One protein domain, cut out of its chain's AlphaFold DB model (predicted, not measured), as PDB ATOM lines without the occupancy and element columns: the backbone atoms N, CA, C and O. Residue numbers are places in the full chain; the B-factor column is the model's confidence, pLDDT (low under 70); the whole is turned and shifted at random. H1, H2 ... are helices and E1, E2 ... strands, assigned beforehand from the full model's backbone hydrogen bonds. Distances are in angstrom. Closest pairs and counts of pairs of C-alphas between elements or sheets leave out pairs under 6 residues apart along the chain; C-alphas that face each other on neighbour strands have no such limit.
ATOM      1  N   SER A 210     158.842 156.581 124.688       83.69
ATOM      2  CA  SER A 210     157.686 155.787 125.123       83.69
ATOM      3  C   SER A 210     157.067 156.350 126.380       83.69
ATOM      4  O   SER A 210     157.753 156.972 127.191       83.69
ATOM      5  N   LEU A 211     155.772 156.121 126.532       83.56
ATOM      6  CA  LEU A 211     155.064 156.237 127.791       83.56
ATOM      7  C   LEU A 211     154.876 154.826 128.332       83.56
ATOM      8  O   LEU A 211     154.269 153.996 127.661       83.56
ATOM      9  N   ASN A 212     155.405 154.567 129.517       84.88
ATOM     10  CA  ASN A 212     155.180 153.306 130.205       84.88
ATOM     11  C   ASN A 212     154.335 153.579 131.444       84.88
ATOM     12  O   ASN A 212     154.575 154.566 132.147       84.88
ATOM     13  N   THR A 213     153.395 152.688 131.721       88.25
ATOM     14  CA  THR A 213     152.547 152.720 132.906       88.25
ATOM     15  C   THR A 213     152.847 151.502 133.750       88.25
ATOM     16  O   THR A 213     152.743 150.365 133.295       88.25
ATOM     17  N   VAL A 214     153.208 151.747 135.004       88.31
ATOM     18  CA  VAL A 214     153.356 150.705 136.010       88.31
ATOM     19  C   VAL A 214     152.238 150.854 137.022       88.31
ATOM     20  O   VAL A 214     152.087 151.910 137.639       88.31
ATOM     21  N   THR A 215     151.468 149.784 137.192       87.69
ATOM     22  CA  THR A 215     150.379 149.723 138.170       87.69
ATOM     23  C   THR A 215     150.803 148.848 139.341       87.69
ATOM     24  O   THR A 215     151.315 147.741 139.156       87.69
ATOM     25  N   MET A 216     150.598 149.338 140.560       85.94
ATOM     26  CA  MET A 216     150.863 148.595 141.790       85.94
ATOM     27  C   MET A 216     149.750 148.826 142.808       85.94
ATOM     28  O   MET A 216     149.096 149.866 142.796       85.94
ATOM     29  N   ALA A 217     149.541 147.877 143.718       80.69
ATOM     30  CA  ALA A 217     148.614 148.082 144.829       80.69
ATOM     31  C   ALA A 217     149.088 149.277 145.673       80.69
ATOM     32  O   ALA A 217     150.251 149.304 146.078       80.69
ATOM     33  N   SER A 218     148.220 150.264 145.924       74.81
ATOM     34  CA  SER A 218     148.559 151.435 146.737       74.81
ATOM     35  C   SER A 218     148.438 151.089 148.223       74.81
ATOM     36  O   SER A 218     147.339 150.816 148.705       74.81
ATOM     37  N   PRO A 219     149.530 151.158 148.996       65.62
ATOM     38  CA  PRO A 219     149.460 151.175 150.454       65.62
ATOM     39  C   PRO A 219     149.204 152.585 151.004       65.62
ATOM     40  O   PRO A 219     149.076 152.754 152.216       65.62
ATOM     41  N   PHE A 220     149.171 153.599 150.133       63.59
ATOM     42  CA  PHE A 220     148.933 154.991 150.492       63.59
ATOM     43  C   PHE A 220     147.452 155.322 150.376       63.59
ATOM     44  O   PHE A 220     146.766 154.861 149.463       63.59
ATOM     45  N   LEU A 221     146.990 156.136 151.317       72.06
ATOM     46  CA  LEU A 221     145.582 156.457 151.517       72.06
ATOM     47  C   LEU A 221     145.126 157.668 150.671       72.06
ATOM     48  O   LEU A 221     143.971 157.702 150.261       72.06
ATOM     49  N   SER A 222     146.028 158.608 150.353       86.00
ATOM     50  CA  SER A 222     145.773 159.745 149.452       86.00
ATOM     51  C   SER A 222     147.032 160.222 148.719       86.00
ATOM     52  O   SER A 222     148.170 159.922 149.110       86.00
ATOM     53  N   ILE A 223     146.829 160.972 147.633       88.38
ATOM     54  CA  ILE A 223     147.912 161.527 146.815       88.38
ATOM     55  C   ILE A 223     148.641 162.653 147.572       88.38
ATOM     56  O   ILE A 223     149.859 162.760 147.476       88.38
ATOM     57  N   GLU A 224     147.952 163.425 148.416       88.44
ATOM     58  CA  GLU A 224     148.552 164.437 149.290       88.44
ATOM     59  C   GLU A 224     149.468 163.801 150.331       88.44
ATOM     60  O   GLU A 224     150.575 164.293 150.554       88.44
ATOM     61  N   THR A 225     149.050 162.679 150.928       86.19
ATOM     62  CA  THR A 225     149.898 161.901 151.838       86.19
ATOM     63  C   THR A 225     151.131 161.382 151.111       86.19
ATOM     64  O   THR A 225     152.241 161.487 151.640       86.19
ATOM     65  N   PHE A 226     150.976 160.865 149.889       87.00
ATOM     66  CA  PHE A 226     152.118 160.444 149.078       87.00
ATOM     67  C   PHE A 226     153.070 161.623 148.833       87.00
ATOM     68  O   PHE A 226     154.245 161.549 149.190       87.00
ATOM     69  N   PHE A 227     152.556 162.754 148.337       90.69
ATOM     70  CA  PHE A 227     153.337 163.962 148.066       90.69
ATOM     71  C   PHE A 227     154.054 164.491 149.309       90.69
ATOM     72  O   PHE A 227     155.248 164.790 149.258       90.69
ATOM     73  N   ALA A 228     153.365 164.574 150.449       86.44
ATOM     74  CA  ALA A 228     153.920 165.053 151.708       86.44
ATOM     75  C   ALA A 228     155.117 164.225 152.187       86.44
ATOM     76  O   ALA A 228     156.052 164.793 152.753       86.44
ATOM     77  N   ASN A 229     155.124 162.922 151.900       86.00
ATOM     78  CA  ASN A 229     156.202 162.020 152.290       86.00
ATOM     79  C   ASN A 229     157.358 161.951 151.281       86.00
ATOM     80  O   ASN A 229     158.405 161.411 151.636       86.00
ATOM     81  N   ILE A 230     157.236 162.523 150.076       87.81
ATOM     82  CA  ILE A 230     158.372 162.627 149.149       87.81
ATOM     83  C   ILE A 230     159.381 163.661 149.663       87.81
ATOM     84  O   ILE A 230     159.037 164.819 149.930       87.81
ATOM     85  N   LYS A 231     160.638 163.235 149.774       89.00
ATOM     86  CA  LYS A 231     161.816 164.053 150.046       89.00
ATOM     87  C   LYS A 231     162.554 164.307 148.737       89.00
ATOM     88  O   LYS A 231     163.006 163.368 148.083       89.00
ATOM     89  N   CYS A 232     162.736 165.578 148.389       90.25
ATOM     90  CA  CYS A 232     163.539 165.912 147.224       90.25
ATOM     91  C   CYS A 232     165.019 165.624 147.490       90.25
ATOM     92  O   CYS A 232     165.546 165.868 148.579       90.25
ATOM     93  N   SER A 233     165.671 165.058 146.485       90.62
ATOM     94  CA  SER A 233     167.079 164.659 146.505       90.62
ATOM     95  C   SER A 233     167.666 164.822 145.106       90.62
ATOM     96  O   SER A 233     166.949 165.173 144.174       90.62
ATOM     97  N   ARG A 234     168.949 164.506 144.910       87.00
ATOM     98  CA  ARG A 234     169.538 164.472 143.562       87.00
ATOM     99  C   ARG A 234     168.817 163.498 142.619       87.00
ATOM    100  O   ARG A 234     168.741 163.777 141.426       87.00
ATOM    101  N   ASP A 235     168.270 162.403 143.148       89.94
ATOM    102  CA  ASP A 235     167.511 161.424 142.365       89.94
ATOM    103  C   ASP A 235     166.098 161.899 142.035       89.94
ATOM    104  O   ASP A 235     165.549 161.502 141.013       89.94
ATOM    105  N   VAL A 236     165.511 162.750 142.880       92.88
ATOM    106  CA  VAL A 236     164.179 163.329 142.670       92.88
ATOM    107  C   VAL A 236     164.210 164.826 143.009       92.88
ATOM    108  O   VAL A 236     163.766 165.224 144.091       92.88
ATOM    109  N   PRO A 237     164.808 165.674 142.153       92.56
ATOM    110  CA  PRO A 237     165.099 167.067 142.488       92.56
ATOM    111  C   PRO A 237     163.874 167.967 142.474       92.56
ATOM    112  O   PRO A 237     163.910 169.026 143.092       92.56
ATOM    113  N   LEU A 238     162.814 167.570 141.775       93.75
ATOM    114  CA  LEU A 238     161.595 168.351 141.644       93.75
ATOM    115  C   LEU A 238     160.384 167.430 141.661       93.75
ATOM    116  O   LEU A 238     160.342 166.428 140.945       93.75
ATOM    117  N   VAL A 239     159.392 167.797 142.459       94.12
ATOM    118  CA  VAL A 239     158.093 167.134 142.522       94.12
ATOM    119  C   VAL A 239     157.015 168.197 142.584       94.12
ATOM    120  O   VAL A 239     157.144 169.151 143.341       94.12
ATOM    121  N   LEU A 240     155.934 168.032 141.838       94.19
ATOM    122  CA  LEU A 240     154.760 168.894 141.899       94.19
ATOM    123  C   LEU A 240     153.506 168.077 142.201       94.19
ATOM    124  O   LEU A 240     153.428 166.916 141.812       94.19
ATOM    125  N   CYS A 241     152.523 168.678 142.862       93.19
ATOM    126  CA  CYS A 241     151.217 168.086 143.161       93.19
ATOM    127  C   CYS A 241     150.105 169.057 142.758       93.19
ATOM    128  O   CYS A 241     150.269 170.258 142.956       93.19
ATOM    129  N   SER A 242     149.008 168.552 142.182       90.06
ATOM    130  CA  SER A 242     147.944 169.367 141.569       90.06
ATOM    131  C   SER A 242     146.576 169.344 142.273       90.06
ATOM    132  O   SER A 242     145.627 169.907 141.730       90.06
ATOM    133  N   THR A 243     146.432 168.724 143.448       81.31
ATOM    134  CA  THR A 243     145.116 168.484 144.087       81.31
ATOM    135  C   THR A 243     144.375 169.751 144.513       81.31
ATOM    136  O   THR A 243     143.173 169.887 144.301       81.31
ATOM    137  N   SER A 244     145.082 170.720 145.094       72.06
ATOM    138  CA  SER A 244     144.498 171.962 145.625       72.06
ATOM    139  C   SER A 244     145.128 173.221 145.018       72.06
ATOM    140  O   SER A 244     145.191 174.270 145.661       72.06
ATOM    141  N   GLY A 245     145.625 173.101 143.785       81.50
ATOM    142  CA  GLY A 245     146.568 174.028 143.156       81.50
ATOM    143  C   GLY A 245     147.931 173.365 142.961       81.50
ATOM    144  O   GLY A 245     148.155 172.268 143.466       81.50
ATOM    145  N   ILE A 246     148.831 174.005 142.209       84.69
ATOM    146  CA  ILE A 246     150.162 173.442 141.955       84.69
ATOM    147  C   ILE A 246     151.090 173.799 143.119       84.69
ATOM    148  O   ILE A 246     151.377 174.970 143.360       84.69
ATOM    149  N   ILE A 247     151.553 172.779 143.837       88.00
ATOM    150  CA  ILE A 247     152.558 172.903 144.897       88.00
ATOM    151  C   ILE A 247     153.815 172.181 144.436       88.00
ATOM    152  O   ILE A 247     153.739 171.030 144.016       88.00
ATOM    153  N   TYR A 248     154.963 172.835 144.556       91.25
ATOM    154  CA  TYR A 248     156.270 172.318 144.179       91.25
ATOM    155  C   TYR A 248     157.091 171.974 145.421       91.25
ATOM    156  O   TYR A 248     157.105 172.727 146.392       91.25
ATOM    157  N   LYS A 249     157.812 170.857 145.361       92.38
ATOM    158  CA  LYS A 249     158.935 170.500 146.224       92.38
ATOM    159  C   LYS A 249     160.199 170.483 145.373       92.38
ATOM    160  O   LYS A 249     160.236 169.772 144.372       92.38
ATOM    161  N   GLN A 250     161.218 171.231 145.771       90.88
ATOM    162  CA  GLN A 250     162.503 171.306 145.080       90.88
ATOM    163  C   GLN A 250     163.652 170.942 146.022       90.88
ATOM    164  O   GLN A 250     163.640 171.289 147.200       90.88
ATOM    165  N   CYS A 251     164.669 170.275 145.485       89.25
ATOM    166  CA  CYS A 251     165.958 170.092 146.133       89.25
ATOM    167  C   CYS A 251     166.784 171.392 146.068       89.25
ATOM    168  O   CYS A 251     167.116 171.851 144.978       89.25
ATOM    169  N   ASP A 252     167.127 171.974 147.217       81.88
ATOM    170  CA  ASP A 252     167.797 173.285 147.343       81.88
ATOM    171  C   ASP A 252     169.165 173.383 146.640       81.88
ATOM    172  O   ASP A 252     169.514 174.439 146.126       81.88
ATOM    173  N   TYR A 253     169.926 172.289 146.578       82.25
ATOM    174  CA  TYR A 253     171.244 172.237 145.934       82.25
ATOM    175  C   TYR A 253     171.215 171.784 144.464       82.25
ATOM    176  O   TYR A 253     172.271 171.542 143.877       82.25
ATOM    177  N   VAL A 254     170.033 171.632 143.854       81.94
ATOM    178  CA  VAL A 254     169.900 171.326 142.421       81.94
ATOM    179  C   VAL A 254     169.323 172.538 141.701       81.94
ATOM    180  O   VAL A 254     168.151 172.876 141.870       81.94
ATOM    181  N   THR A 255     170.143 173.179 140.866       82.19
ATOM    182  CA  THR A 255     169.684 174.247 139.973       82.19
ATOM    183  C   THR A 255     168.733 173.656 138.936       82.19
ATOM    184  O   THR A 255     169.132 172.813 138.129       82.19
ATOM    185  N   LEU A 256     167.471 174.084 138.972       84.00
ATOM    186  CA  LEU A 256     166.471 173.636 138.010       84.00
ATOM    187  C   LEU A 256     166.696 174.321 136.657       84.00
ATOM    188  O   LEU A 256     166.830 175.546 136.613       84.00
ATOM    189  N   PRO A 257     166.685 173.569 135.550       84.56
ATOM    190  CA  PRO A 257     166.699 174.142 134.208       84.56
ATOM    191  C   PRO A 257     165.476 175.040 133.969       84.56
ATOM    192  O   PRO A 257     164.372 174.695 134.386       84.56
ATOM    193  N   ASP A 258     165.633 176.164 133.264       82.69
ATOM    194  CA  ASP A 258     164.538 177.138 133.069       82.69
ATOM    195  C   ASP A 258     163.304 176.535 132.377       82.69
ATOM    196  O   ASP A 258     162.168 176.923 132.651       82.69
ATOM    197  N   GLU A 259     163.507 175.522 131.532       83.56
ATOM    198  CA  GLU A 259     162.424 174.756 130.906       83.56
ATOM    199  C   GLU A 259     161.481 174.132 131.946       83.56
ATOM    200  O   GLU A 259     160.272 174.104 131.732       83.56
ATOM    201  N   TRP A 260     162.009 173.692 133.093       84.25
ATOM    202  CA  TRP A 260     161.245 173.091 134.190       84.25
ATOM    203  C   TRP A 260     160.514 174.124 135.047       84.25
ATOM    204  O   TRP A 260     159.696 173.746 135.880       84.25
ATOM    205  N   LYS A 261     160.782 175.420 134.880       82.19
ATOM    206  CA  LYS A 261     160.053 176.492 135.580       82.19
ATOM    207  C   LYS A 261     158.812 176.940 134.803       82.19
ATOM    208  O   LYS A 261     157.934 177.609 135.341       82.19
ATOM    209  N   SER A 262     158.712 176.562 133.528       80.62
ATOM    210  CA  SER A 262     157.578 176.905 132.677       80.62
ATOM    211  C   SER A 262     156.412 175.938 132.877       80.62
ATOM    212  O   SER A 262     156.535 174.747 132.598       80.62
ATOM    213  N   GLU A 263     155.230 176.449 133.244       74.44
ATOM    214  CA  GLU A 263     153.990 175.648 133.304       74.44
ATOM    215  C   GLU A 263     153.698 174.917 131.984       74.44
ATOM    216  O   GLU A 263     153.137 173.818 131.976       74.44
ATOM    217  N   THR A 264     154.121 175.484 130.848       77.44
ATOM    218  CA  THR A 264     153.931 174.859 129.531       77.44
ATOM    219  C   THR A 264     154.626 173.504 129.420       77.44
ATOM    220  O   THR A 264     154.094 172.621 128.743       77.44
ATOM    221  N   HIS A 265     155.739 173.305 130.136       76.62
ATOM    222  CA  HIS A 265     156.489 172.052 130.153       76.62
ATOM    223  C   HIS A 265     155.654 170.900 130.727       76.62
ATOM    224  O   HIS A 265     155.634 169.806 130.164       76.62
ATOM    225  N   TYR A 266     154.885 171.169 131.785       80.12
ATOM    226  CA  TYR A 266     154.080 170.157 132.473       80.12
ATOM    227  C   TYR A 266     152.619 170.118 132.039       80.12
ATOM    228  O   TYR A 266     151.921 169.170 132.380       80.12
ATOM    229  N   SER A 267     152.137 171.113 131.292       77.62
ATOM    230  CA  SER A 267     150.714 171.269 130.945       77.62
ATOM    231  C   SER A 267     150.059 170.028 130.318       77.62
ATOM    232  O   SER A 267     148.887 169.761 130.554       77.62
ATOM    233  N   SER A 268     150.816 169.235 129.552       75.56
ATOM    234  CA  SER A 268     150.326 167.975 128.962       75.56
ATOM    235  C   SER A 268     150.360 166.775 129.922       75.56
ATOM    236  O   SER A 268     149.729 165.753 129.658       75.56
ATOM    237  N   PHE A 269     151.101 166.896 131.025       78.88
ATOM    238  CA  PHE A 269     151.338 165.856 132.022       78.88
ATOM    239  C   PHE A 269     150.521 166.037 133.298       78.88
ATOM    240  O   PHE A 269     150.079 165.038 133.867       78.88
ATOM    241  N   ILE A 270     150.287 167.279 133.721       82.88
ATOM    242  CA  ILE A 270     149.486 167.592 134.902       82.88
ATOM    243  C   ILE A 270     148.030 167.248 134.610       82.88
ATOM    244  O   ILE A 270     147.374 167.867 133.776       82.88
ATOM    245  N   LYS A 271     147.520 166.258 135.337       84.94
ATOM    246  CA  LYS A 271     146.085 166.015 135.493       84.94
ATOM    247  C   LYS A 271     145.647 166.526 136.863       84.94
ATOM    248  O   LYS A 271     146.493 166.710 137.741       84.94
ATOM    249  N   ALA A 272     144.350 166.753 137.056       84.38
ATOM    250  CA  ALA A 272     143.809 166.913 138.405       84.38
ATOM    251  C   ALA A 272     144.178 165.679 139.250       84.38
ATOM    252  O   ALA A 272     144.270 164.575 138.708       84.38
ATOM    253  N   ASP A 273     144.459 165.892 140.533       88.38
ATOM    254  CA  ASP A 273     144.783 164.839 141.505       88.38
ATOM    255  C   ASP A 273     145.975 163.948 141.118       88.38
ATOM    256  O   ASP A 273     145.964 162.727 141.285       88.38
ATOM    257  N   SER A 274     147.038 164.568 140.596       93.12
ATOM    258  CA  SER A 274     148.267 163.867 140.220       93.12
ATOM    259  C   SER A 274     149.518 164.514 140.809       93.12
ATOM    260  O   SER A 274     149.542 165.697 141.160       93.12
ATOM    261  N   ILE A 275     150.576 163.714 140.911       93.75
ATOM    262  CA  ILE A 275     151.928 164.183 141.215       93.75
ATOM    263  C   ILE A 275     152.773 164.036 139.962       93.75
ATOM    264  O   ILE A 275     152.697 163.007 139.296       93.75
ATOM    265  N   VAL A 276     153.611 165.021 139.657       93.94
ATOM    266  CA  VAL A 276     154.657 164.872 138.641       93.94
ATOM    267  C   VAL A 276     156.016 164.998 139.316       93.94
ATOM    268  O   VAL A 276     156.293 165.984 139.985       93.94
ATOM    269  N   ALA A 277     156.859 163.985 139.168       94.62
ATOM    270  CA  ALA A 277     158.196 163.921 139.737       94.62
ATOM    271  C   ALA A 277     159.240 163.844 138.620       94.62
ATOM    272  O   ALA A 277     159.087 163.072 137.673       94.62
ATOM    273  N   MET A 278     160.318 164.612 138.753       93.56
ATOM    274  CA  MET A 278     161.503 164.494 137.907       93.56
ATOM    275  C   MET A 278     162.433 163.475 138.550       93.56
ATOM    276  O   MET A 278     162.917 163.718 139.647       93.56
ATOM    277  N   VAL A 279     162.662 162.335 137.902       92.50
ATOM    278  CA  VAL A 279     163.414 161.200 138.458       92.50
ATOM    279  C   VAL A 279     164.692 160.979 137.659       92.50
ATOM    280  O   VAL A 279     164.652 160.860 136.438       92.50
ATOM    281  N   PHE A 280     165.839 160.922 138.328       90.00
ATOM    282  CA  PHE A 280     167.138 160.746 137.689       90.00
ATOM    283  C   PHE A 280     167.186 159.426 136.915       90.00
ATOM    284  O   PHE A 280     166.727 158.391 137.401       90.00
ATOM    285  N   ASN A 281     167.792 159.447 135.730       86.44
ATOM    286  CA  ASN A 281     167.774 158.357 134.755       86.44
ATOM    287  C   ASN A 281     169.150 157.730 134.497       86.44
ATOM    288  O   ASN A 281     169.259 156.765 133.757       86.44
ATOM    289  N   LYS A 282     170.254 158.246 135.045       82.25
ATOM    290  CA  LYS A 282     171.565 157.603 134.822       82.25
ATOM    291  C   LYS A 282     171.876 156.581 135.915       82.25
ATOM    292  O   LYS A 282     171.517 156.819 137.069       82.25
ATOM    293  N   PRO A 283     172.528 155.444 135.613       73.81
ATOM    294  CA  PRO A 283     173.054 154.554 136.648       73.81
ATOM    295  C   PRO A 283     174.021 155.337 137.549       73.81
ATOM    296  O   PRO A 283     174.795 156.157 137.058       73.81
ATOM    297  N   SER A 284     173.959 155.110 138.861       62.66
ATOM    298  CA  SER A 284     174.557 155.949 139.916       62.66
ATOM    299  C   SER A 284     176.093 156.053 139.920       62.66
ATOM    300  O   SER A 284     176.657 156.652 140.821       62.66
ATOM    301  N   GLN A 285     176.805 155.503 138.932       57.97
ATOM    302  CA  GLN A 285     178.257 155.308 139.015       57.97
ATOM    303  C   GLN A 285     179.135 156.514 138.631       57.97
ATOM    304  O   GLN A 285     180.346 156.432 138.797       57.97
ATOM    305  N   ASN A 294     169.171 168.502 131.253       68.81
ATOM    306  CA  ASN A 294     167.740 168.148 131.143       68.81
ATOM    307  C   ASN A 294     167.486 166.684 130.748       68.81
ATOM    308  O   ASN A 294     166.498 166.084 131.155       68.81
ATOM    309  N   GLN A 295     168.391 166.107 129.960       77.00
ATOM    310  CA  GLN A 295     168.286 164.744 129.436       77.00
ATOM    311  C   GLN A 295     168.543 163.658 130.494       77.00
ATOM    312  O   GLN A 295     168.319 162.478 130.226       77.00
ATOM    313  N   ASP A 296     168.996 164.039 131.690       84.25
ATOM    314  CA  ASP A 296     169.367 163.104 132.753       84.25
ATOM    315  C   ASP A 296     168.192 162.727 133.657       84.25
ATOM    316  O   ASP A 296     168.351 161.860 134.514       84.25
ATOM    317  N   TYR A 297     167.022 163.341 133.468       89.19
ATOM    318  CA  TYR A 297     165.834 163.128 134.288       89.19
ATOM    319  C   TYR A 297     164.630 162.717 133.438       89.19
ATOM    320  O   TYR A 297     164.437 163.178 132.316       89.19
ATOM    321  N   LEU A 298     163.813 161.832 133.999       89.25
ATOM    322  CA  LEU A 298     162.552 161.359 133.447       89.25
ATOM    323  C   LEU A 298     161.401 162.023 134.185       89.25
ATOM    324  O   LEU A 298     161.401 162.101 135.411       89.25
ATOM    325  N   MET A 299     160.383 162.431 133.442       91.81
ATOM    326  CA  MET A 299     159.145 162.916 134.030       91.81
ATOM    327  C   MET A 299     158.231 161.729 134.346       91.81
ATOM    328  O   MET A 299     157.857 160.968 133.449       91.81
ATOM    329  N   CYS A 300     157.875 161.580 135.620       92.94
ATOM    330  CA  CYS A 300     156.996 160.535 136.138       92.94
ATOM    331  C   CYS A 300     155.716 161.171 136.680       92.94
ATOM    332  O   CYS A 300     155.772 161.954 137.619       92.94
ATOM    333  N   ARG A 301     154.560 160.825 136.121       93.94
ATOM    334  CA  ARG A 301     153.243 161.144 136.670       93.94
ATOM    335  C   ARG A 301     152.773 160.014 137.571       93.94
ATOM    336  O   ARG A 301     152.855 158.853 137.195       93.94
ATOM    337  N   ILE A 302     152.228 160.358 138.722       93.38
ATOM    338  CA  ILE A 302     151.735 159.422 139.722       93.38
ATOM    339  C   ILE A 302     150.274 159.770 139.988       93.38
ATOM    340  O   ILE A 302     149.958 160.925 140.283       93.38
ATOM    341  N   THR A 303     149.392 158.784 139.868       92.69
ATOM    342  CA  THR A 303     147.971 158.884 140.217       92.69
ATOM    343  C   THR A 303     147.580 157.729 141.130       92.69
ATOM    344  O   THR A 303     148.232 156.684 141.138       92.69
ATOM    345  N   ILE A 304     146.530 157.921 141.929       89.06
ATOM    346  CA  ILE A 304     145.931 156.860 142.744       89.06
ATOM    347  C   ILE A 304     144.501 156.660 142.247       89.06
ATOM    348  O   ILE A 304     143.672 157.557 142.364       89.06
ATOM    349  N   GLU A 305     144.213 155.490 141.683       88.25
ATOM    350  CA  GLU A 305     142.903 155.129 141.139       88.25
ATOM    351  C   GLU A 305     142.438 153.827 141.789       88.25
ATOM    352  O   GLU A 305     143.125 152.818 141.703       88.25
ATOM    353  N   SER A 306     141.272 153.814 142.441       84.12
ATOM    354  CA  SER A 306     140.689 152.590 143.031       84.12
ATOM    355  C   SER A 306     141.623 151.818 143.984       84.12
ATOM    356  O   SER A 306     141.607 150.591 144.009       84.12
ATOM    357  N   ASN A 307     142.423 152.528 144.791       80.56
ATOM    358  CA  ASN A 307     143.485 151.967 145.648       80.56
ATOM    359  C   ASN A 307     144.666 151.334 144.888       80.56
ATOM    360  O   ASN A 307     145.458 150.600 145.479       80.56
ATOM    361  N   GLU A 308     144.836 151.639 143.606       86.38
ATOM    362  CA  GLU A 308     146.019 151.297 142.819       86.38
ATOM    363  C   GLU A 308     146.838 152.558 142.551       86.38
ATOM    364  O   GLU A 308     146.314 153.595 142.143       86.38
ATOM    365  N   LEU A 309     148.142 152.478 142.797       87.06
ATOM    366  CA  LEU A 309     149.095 153.517 142.445       87.06
ATOM    367  C   LEU A 309     149.534 153.277 141.000       87.06
ATOM    368  O   LEU A 309     150.146 152.252 140.690       87.06
ATOM    369  N   LYS A 310     149.241 154.234 140.124       91.12
ATOM    370  CA  LYS A 310     149.654 154.220 138.721       91.12
ATOM    371  C   LYS A 310     150.786 155.211 138.517       91.12
ATOM    372  O   LYS A 310     150.630 156.407 138.758       91.12
ATOM    373  N   ILE A 311     151.929 154.711 138.064       90.69
ATOM    374  CA  ILE A 311     153.113 155.510 137.755       90.69
ATOM    375  C   ILE A 311     153.309 155.485 136.246       90.69
ATOM    376  O   ILE A 311     153.699 154.472 135.672       90.69
ATOM    377  N   VAL A 312     153.045 156.618 135.612       89.44
ATOM    378  CA  VAL A 312     153.179 156.826 134.176       89.44
ATOM    379  C   VAL A 312     154.434 157.644 133.919       89.44
ATOM    380  O   VAL A 312     154.492 158.807 134.307       89.44
ATOM    381  N   TYR A 313     155.436 157.091 133.252       89.44
ATOM    382  CA  TYR A 313     156.694 157.798 133.019       89.44
ATOM    383  C   TYR A 313     157.052 157.873 131.540       89.44
ATOM    384  O   TYR A 313     156.813 156.954 130.756       89.44
ATOM    385  N   VAL A 314     157.616 159.019 131.157       84.25
ATOM    386  CA  VAL A 314     158.076 159.275 129.794       84.25
ATOM    387  C   VAL A 314     159.530 158.927 129.684       84.25
ATOM    388  O   VAL A 314     160.369 159.547 130.327       84.25
ATOM    389  N   TYR A 315     159.824 158.019 128.775       81.31
ATOM    390  CA  TYR A 315     161.165 157.585 128.486       81.31
ATOM    391  C   TYR A 315     161.636 158.140 127.142       81.31
ATOM    392  O   TYR A 315     161.040 157.819 126.120       81.31
ATOM    393  N   ALA A 316     162.701 158.949 127.130       72.12
ATOM    394  CA  ALA A 316     163.392 159.389 125.916       72.12
ATOM    395  C   ALA A 316     164.680 158.559 125.703       72.12
ATOM    396  O   ALA A 316     165.425 158.316 126.643       72.12
ATOM    397  N   ASN A 317     164.901 158.095 124.472       68.81
ATOM    398  CA  ASN A 317     165.892 157.107 123.993       68.81
ATOM    399  C   ASN A 317     167.228 156.772 124.711       68.81
ATOM    400  O   ASN A 317     167.927 157.617 125.255       68.81
ATOM    401  N   ASN A 318     167.677 155.532 124.406       60.03
ATOM    402  CA  ASN A 318     169.011 154.888 124.501       60.03
ATOM    403  C   ASN A 318     169.585 154.501 125.876       60.03
ATOM    404  O   ASN A 318     170.594 153.796 125.928       60.03
ATOM    405  N   ILE A 319     168.954 154.864 126.985       62.56
ATOM    406  CA  ILE A 319     169.451 154.553 128.334       62.56
ATOM    407  C   ILE A 319     168.717 153.337 128.918       62.56
ATOM    408  O   ILE A 319     167.655 153.505 129.499       62.56
ATOM    409  N   LYS A 320     169.223 152.107 128.770       64.69
ATOM    410  CA  LYS A 320     168.575 150.882 129.301       64.69
ATOM    411  C   LYS A 320     168.455 150.876 130.844       64.69
ATOM    412  O   LYS A 320     169.163 150.126 131.509       64.69
ATOM    413  N   VAL A 321     167.580 151.699 131.412       77.00
ATOM    414  CA  VAL A 321     167.211 151.692 132.828       77.00
ATOM    415  C   VAL A 321     166.001 150.799 132.977       77.00
ATOM    416  O   VAL A 321     165.050 150.905 132.202       77.00
ATOM    417  N   LYS A 322     166.046 149.893 133.950       83.50
ATOM    418  CA  LYS A 322     164.895 149.052 134.251       83.50
ATOM    419  C   LYS A 322     163.834 149.908 134.942       83.50
ATOM    420  O   LYS A 322     164.171 150.744 135.778       83.50
ATOM    421  N   SER A 323     162.563 149.665 134.643       82.06
ATOM    422  CA  SER A 323     161.422 150.285 135.335       82.06
ATOM    423  C   SER A 323     161.556 150.187 136.860       82.06
ATOM    424  O   SER A 323     161.325 151.158 137.579       82.06
ATOM    425  N   THR A 324     162.077 149.056 137.338       83.88
ATOM    426  CA  THR A 324     162.408 148.796 138.745       83.88
ATOM    427  C   THR A 324     163.377 149.804 139.360       83.88
ATOM    428  O   THR A 324     163.249 150.113 140.538       83.88
ATOM    429  N   ASP A 325     164.330 150.340 138.593       85.75
ATOM    430  CA  ASP A 325     165.319 151.298 139.099       85.75
ATOM    431  C   ASP A 325     164.711 152.703 139.217       85.75
ATOM    432  O   ASP A 325     164.983 153.411 140.186       85.75
ATOM    433  N   ILE A 326     163.864 153.096 138.256       85.81
ATOM    434  CA  ILE A 326     163.125 154.373 138.277       85.81
ATOM    435  C   ILE A 326     162.168 154.383 139.469       85.81
ATOM    436  O   ILE A 326     162.176 155.313 140.278       85.81
ATOM    437  N   ILE A 327     161.389 153.308 139.610       85.94
ATOM    438  CA  ILE A 327     160.482 153.103 140.739       85.94
ATOM    439  C   ILE A 327     161.288 153.069 142.036       85.94
ATOM    440  O   ILE A 327     160.964 153.798 142.965       85.94
ATOM    441  N   GLY A 328     162.388 152.318 142.085       86.25
ATOM    442  CA  GLY A 328     163.269 152.262 143.248       86.25
ATOM    443  C   GLY A 328     163.747 153.643 143.699       86.25
ATOM    444  O   GLY A 328     163.655 153.957 144.880       86.25
ATOM    445  N   ARG A 329     164.178 154.513 142.778       88.75
ATOM    446  CA  ARG A 329     164.599 155.896 143.090       88.75
ATOM    447  C   ARG A 329     163.458 156.746 143.631       88.75
ATOM    448  O   ARG A 329     163.628 157.429 144.639       88.75
ATOM    449  N   LEU A 330     162.289 156.673 142.997       88.12
ATOM    450  CA  LEU A 330     161.099 157.380 143.459       88.12
ATOM    451  C   LEU A 330     160.686 156.916 144.865       88.12
ATOM    452  O   LEU A 330     160.428 157.748 145.729       88.12
ATOM    453  N   PHE A 331     160.686 155.612 145.136       86.00
ATOM    454  CA  PHE A 331     160.337 155.073 146.452       86.00
ATOM    455  C   PHE A 331     161.414 155.327 147.509       86.00
ATOM    456  O   PHE A 331     161.075 155.616 148.653       86.00
ATOM    457  N   ASN A 332     162.695 155.317 147.141       85.06
ATOM    458  CA  ASN A 332     163.789 155.709 148.036       85.06
ATOM    459  C   ASN A 332     163.717 157.193 148.425       85.06
ATOM    460  O   ASN A 332     164.227 157.581 149.475       85.06
ATOM    461  N   SER A 333     163.073 158.022 147.595       84.38
ATOM    462  CA  SER A 333     162.786 159.418 147.929       84.38
ATOM    463  C   SER A 333     161.656 159.569 148.956       84.38
ATOM    464  O   SER A 333     161.515 160.634 149.550       84.38
ATOM    465  N   LEU A 334     160.864 158.526 149.230       81.06
ATOM    466  CA  LEU A 334     159.839 158.573 150.270       81.06
ATOM    467  C   LEU A 334     160.478 158.459 151.658       81.06
ATOM    468  O   LEU A 334     161.335 157.614 151.912       81.06
ATOM    469  N   ASN A 335     160.021 159.281 152.602       71.25
ATOM    470  CA  ASN A 335     160.433 159.187 153.998       71.25
ATOM    471  C   ASN A 335     159.699 158.035 154.712       71.25
ATOM    472  O   ASN A 335     158.762 158.238 155.485       71.25
ATOM    473  N   ILE A 336     160.120 156.806 154.412       63.94
ATOM    474  CA  ILE A 336     159.466 155.558 154.834       63.94
ATOM    475  C   ILE A 336     159.446 155.376 156.362       63.94
ATOM    476  O   ILE A 336     158.571 154.681 156.878       63.94
ATOM    477  N   SER A 337     160.337 156.033 157.119       58.00
ATOM    478  CA  SER A 337     160.410 155.875 158.582       58.00
ATOM    479  C   SER A 337     159.112 156.242 159.310       58.00
ATOM    480  O   SER A 337     158.899 155.794 160.432       58.00
ATOM    481  N   ASN A 338     158.243 157.037 158.680       55.62
ATOM    482  CA  ASN A 338     156.975 157.473 159.261       55.62
ATOM    483  C   ASN A 338     155.789 156.550 158.943       55.62
ATOM    484  O   ASN A 338     154.699 156.774 159.464       55.62
ATOM    485  N   ILE A 339     155.972 155.522 158.107       59.66
ATOM    486  CA  ILE A 339     154.885 154.637 157.686       59.66
ATOM    487  C   ILE A 339     155.293 153.194 157.986       59.66
ATOM    488  O   ILE A 339     155.875 152.491 157.163       59.66
ATOM    489  N   SER A 340     154.965 152.742 159.196       52.56
ATOM    490  CA  SER A 340     155.331 151.427 159.742       52.56
ATOM    491  C   SER A 340     154.869 150.222 158.903       52.56
ATOM    492  O   SER A 340     155.404 149.132 159.082       52.56
ATOM    493  N   ASN A 341     153.939 150.406 157.958       55.78
ATOM    494  CA  ASN A 341     153.431 149.354 157.067       55.78
ATOM    495  C   ASN A 341     154.180 149.230 155.720       55.78
ATOM    496  O   ASN A 341     153.851 148.355 154.921       55.78
ATOM    497  N   ILE A 342     155.176 150.082 155.440       55.03
ATOM    498  CA  ILE A 342     155.844 150.153 154.122       55.03
ATOM    499  C   ILE A 342     157.061 149.232 153.983       55.03
ATOM    500  O   ILE A 342     157.527 149.004 152.867       55.03
ATOM    501  N   SER A 343     157.546 148.611 155.058       53.69
ATOM    502  CA  SER A 343     158.660 147.650 154.976       53.69
ATOM    503  C   SER A 343     158.403 146.481 154.006       53.69
ATOM    504  O   SER A 343     159.352 145.842 153.569       53.69
ATOM    505  N   ASN A 344     157.148 146.243 153.600       53.41
ATOM    506  CA  ASN A 344     156.779 145.265 152.573       53.41
ATOM    507  C   ASN A 344     156.866 145.779 151.118       53.41
ATOM    508  O   ASN A 344     156.889 144.958 150.204       53.41
ATOM    509  N   ILE A 345     156.928 147.096 150.863       54.94
ATOM    510  CA  ILE A 345     157.011 147.669 149.498       54.94
ATOM    511  C   ILE A 345     158.422 147.562 148.916       54.94
ATOM    512  O   ILE A 345     158.580 147.530 147.698       54.94
ATOM    513  N   SER A 346     159.459 147.453 149.754       52.38
ATOM    514  CA  SER A 346     160.828 147.249 149.256       52.38
ATOM    515  C   SER A 346     160.954 145.994 148.381       52.38
ATOM    516  O   SER A 346     161.889 145.885 147.589       52.38
ATOM    517  N   ASN A 347     159.986 145.077 148.462       57.53
ATOM    518  CA  ASN A 347     159.797 144.032 147.473       57.53
ATOM    519  C   ASN A 347     159.040 144.595 146.258       57.53
ATOM    520  O   ASN A 347     157.816 144.509 146.162       57.53
ATOM    521  N   ILE A 348     159.799 145.100 145.279       59.31
ATOM    522  CA  ILE A 348     159.352 145.506 143.926       59.31
ATOM    523  C   ILE A 348     158.560 144.388 143.190       59.31
ATOM    524  O   ILE A 348     157.981 144.613 142.133       59.31
ATOM    525  N   SER A 349     158.451 143.184 143.764       58.19
ATOM    526  CA  SER A 349     157.631 142.070 143.270       58.19
ATOM    527  C   SER A 349     156.124 142.354 143.173       58.19
ATOM    528  O   SER A 349     155.406 141.511 142.652       58.19
ATOM    529  N   ASN A 350     155.634 143.502 143.657       65.12
ATOM    530  CA  ASN A 350     154.215 143.884 143.610       65.12
ATOM    531  C   ASN A 350     153.818 144.707 142.368       65.12
ATOM    532  O   ASN A 350     152.742 145.309 142.358       65.12
ATOM    533  N   ILE A 351     154.665 144.772 141.335       75.94
ATOM    534  CA  ILE A 351     154.262 145.320 140.033       75.94
ATOM    535  C   ILE A 351     153.170 144.402 139.466       75.94
ATOM    536  O   ILE A 351     153.444 143.254 139.124       75.94
ATOM    537  N   LEU A 352     151.931 144.902 139.414       78.50
ATOM    538  CA  LEU A 352     150.778 144.152 138.910       78.50
ATOM    539  C   LEU A 352     150.837 144.043 137.390       78.50
ATOM    540  O   LEU A 352     150.586 142.976 136.836       78.50
ATOM    541  N   ASN A 353     151.175 145.155 136.733       81.94
ATOM    542  CA  ASN A 353     151.333 145.220 135.290       81.94
ATOM    543  C   ASN A 353     152.312 146.330 134.880       81.94
ATOM    544  O   ASN A 353     152.399 147.365 135.552       81.94
ATOM    545  N   GLU A 354     153.017 146.111 133.773       82.62
ATOM    546  CA  GLU A 354     153.816 147.113 133.069       82.62
ATOM    547  C   GLU A 354     153.345 147.155 131.613       82.62
ATOM    548  O   GLU A 354     153.643 146.253 130.831       82.62
ATOM    549  N   ASP A 355     152.605 148.208 131.267       83.44
ATOM    550  CA  ASP A 355     152.067 148.422 129.925       83.44
ATOM    551  C   ASP A 355     152.799 149.582 129.244       83.44
ATOM    552  O   ASP A 355     153.053 150.630 129.843       83.44
ATOM    553  N   GLU A 356     153.119 149.423 127.964       79.81
ATOM    554  CA  GLU A 356     153.602 150.518 127.124       79.81
ATOM    555  C   GLU A 356     152.391 151.183 126.459       79.81
ATOM    556  O   GLU A 356     151.877 150.681 125.468       79.81
ATOM    557  N   GLU A 357     151.910 152.295 127.022       80.75
ATOM    558  CA  GLU A 357     150.701 152.983 126.538       80.75
ATOM    559  C   GLU A 357     150.917 153.715 125.210       80.75
ATOM    560  O   GLU A 357     149.967 153.976 124.481       80.75
ATOM    561  N   TYR A 358     152.145 154.153 124.924       82.81
ATOM    562  CA  TYR A 358     152.379 155.051 123.799       82.81
ATOM    563  C   TYR A 358     153.809 155.012 123.292       82.81
ATOM    564  O   TYR A 358     154.754 155.172 124.065       82.81
ATOM    565  N   ILE A 359     153.963 154.947 121.967       83.62
ATOM    566  CA  ILE A 359     155.254 155.082 121.294       83.62
ATOM    567  C   ILE A 359     155.261 156.258 120.322       83.62
ATOM    568  O   ILE A 359     154.364 156.456 119.499       83.62
TER     569      ILE A 359
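Overview. This is residues 210 to 285 and 294 to 359 of the 1247 residues of an uncharacterized protein of viral metagenome (UniProt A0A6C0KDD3). One large, twisted sheet of seven antiparallel strands curls round the helix H4, and the shorter helix H1 is on the same face farther toward the E3 end. The very short helices H2 and H3 are off the sheet, in the chain between E3 and E4, and a long stretch without a named element, residues 333 to 350, leads from H4 to the edge strand E7. The printed part has 142 residues, with four named helices and seven named strands in the order E1 H1 E2 E3 H2 H3 E4 E5 E6 H4 E7; the sheet's order is E3 E2 E4 E5 E6 E1 E7, and the class is mixed, helices and strands. The whole is compact and rounded, with a radius of gyration of the C-alphas of 14.2 A and spans of 38 by 34 by 30 A.

Arrangement. E1, residues 210 to 217, is an inner strand between E7, residues 351 to 359, and E6, residues 308 to 316. It is antiparallel to E7 at 160 degrees, with N 213 and O 355 within hydrogen-bond range at 2.8 A, and antiparallel to E6 at 160 degrees, with N 214 and O 311 at 2.8 A. E6 forms a hairpin with E5, residues 297 to 305, where N 303 and O 310 are 2.9 A apart. E5 is antiparallel to E4, residues 275 to 280, at 147 degrees, with N 277 and O 300 at 2.8 A. E4 is followed across the sheet by E2, residues 238 to 241, with N 276 and O 240 at 2.9 A. E2 forms a hairpin with the edge strand E3, residues 247 to 251, with N 249 and O 239 at 2.7 A. From edge to edge the strands' lines turn by 98 degrees. H1, residues 223 to 229, is on the sheet at a height of 7.3 A. It lies only just over E4, with 3 of its C-alphas falling on that strand, and runs slantwise to it at 36 degrees on the local plane. The closest C-alphas of H1 and E2 are those of Phe 227 and Cys 241, 6.7 A apart. H4, residues 323 to 332, is on the same face as H1, and the two are apart. Its closest C-alphas to E4 are those of Leu 330 and Val 279, 6.7 A apart. H2, residues 258 to 261, and H3, residues 263 to 266, are not on the sheet, H3 only just, with 4 pairs of C-alphas within 10 A. H2 and H3 are close but not clearly touching, with the C-alphas of Glu 259 and His 265 6.6 A apart. E3, H2, H3 and E4 form a split strand-helix-strand unit, two strands running the same way with E2 between them, its crossover left-handed; E6, H4 and E7, with E1 between the strands, form another, right-handed. Every O i to N i+4 pair is within hydrogen-bond range in H1 and H4, and H2 and H3 are too short for such a pair.

Along the chain. E1 begins at C-alpha 210, (157.686, 155.787, 125.123), and is 23.0 A long. H1 is 9.9 A long, E2 10.5 A, E3 13.7 A, H2 5.2 A, H3 5.6 A and E4 16.0 A. E5 is 25.2 A long and E6 25.6 A. H4 begins at C-alpha 323, (161.422, 150.285, 135.335), and is 14.0 A long. E7, 21.2 A long, ends at C-alpha 359, (155.254, 155.082, 121.294).

Size, cuts and confidence. The two C-alphas farthest apart are those of Ser 340 and Ile 359, at 38.6 A, while the first and last printed C-alphas are 4.6 A apart. Residues 286 to 293 are not printed, and C-alphas 285 and 294 are 18.4 A apart across this cut, in the link from E4 to E5. The link from H4 to E7 is long, with 18 residues. The mean pLDDT of the printed part is 81.0, and 24 residues are under 70, among them residues 336 to 350 and 317 to 320.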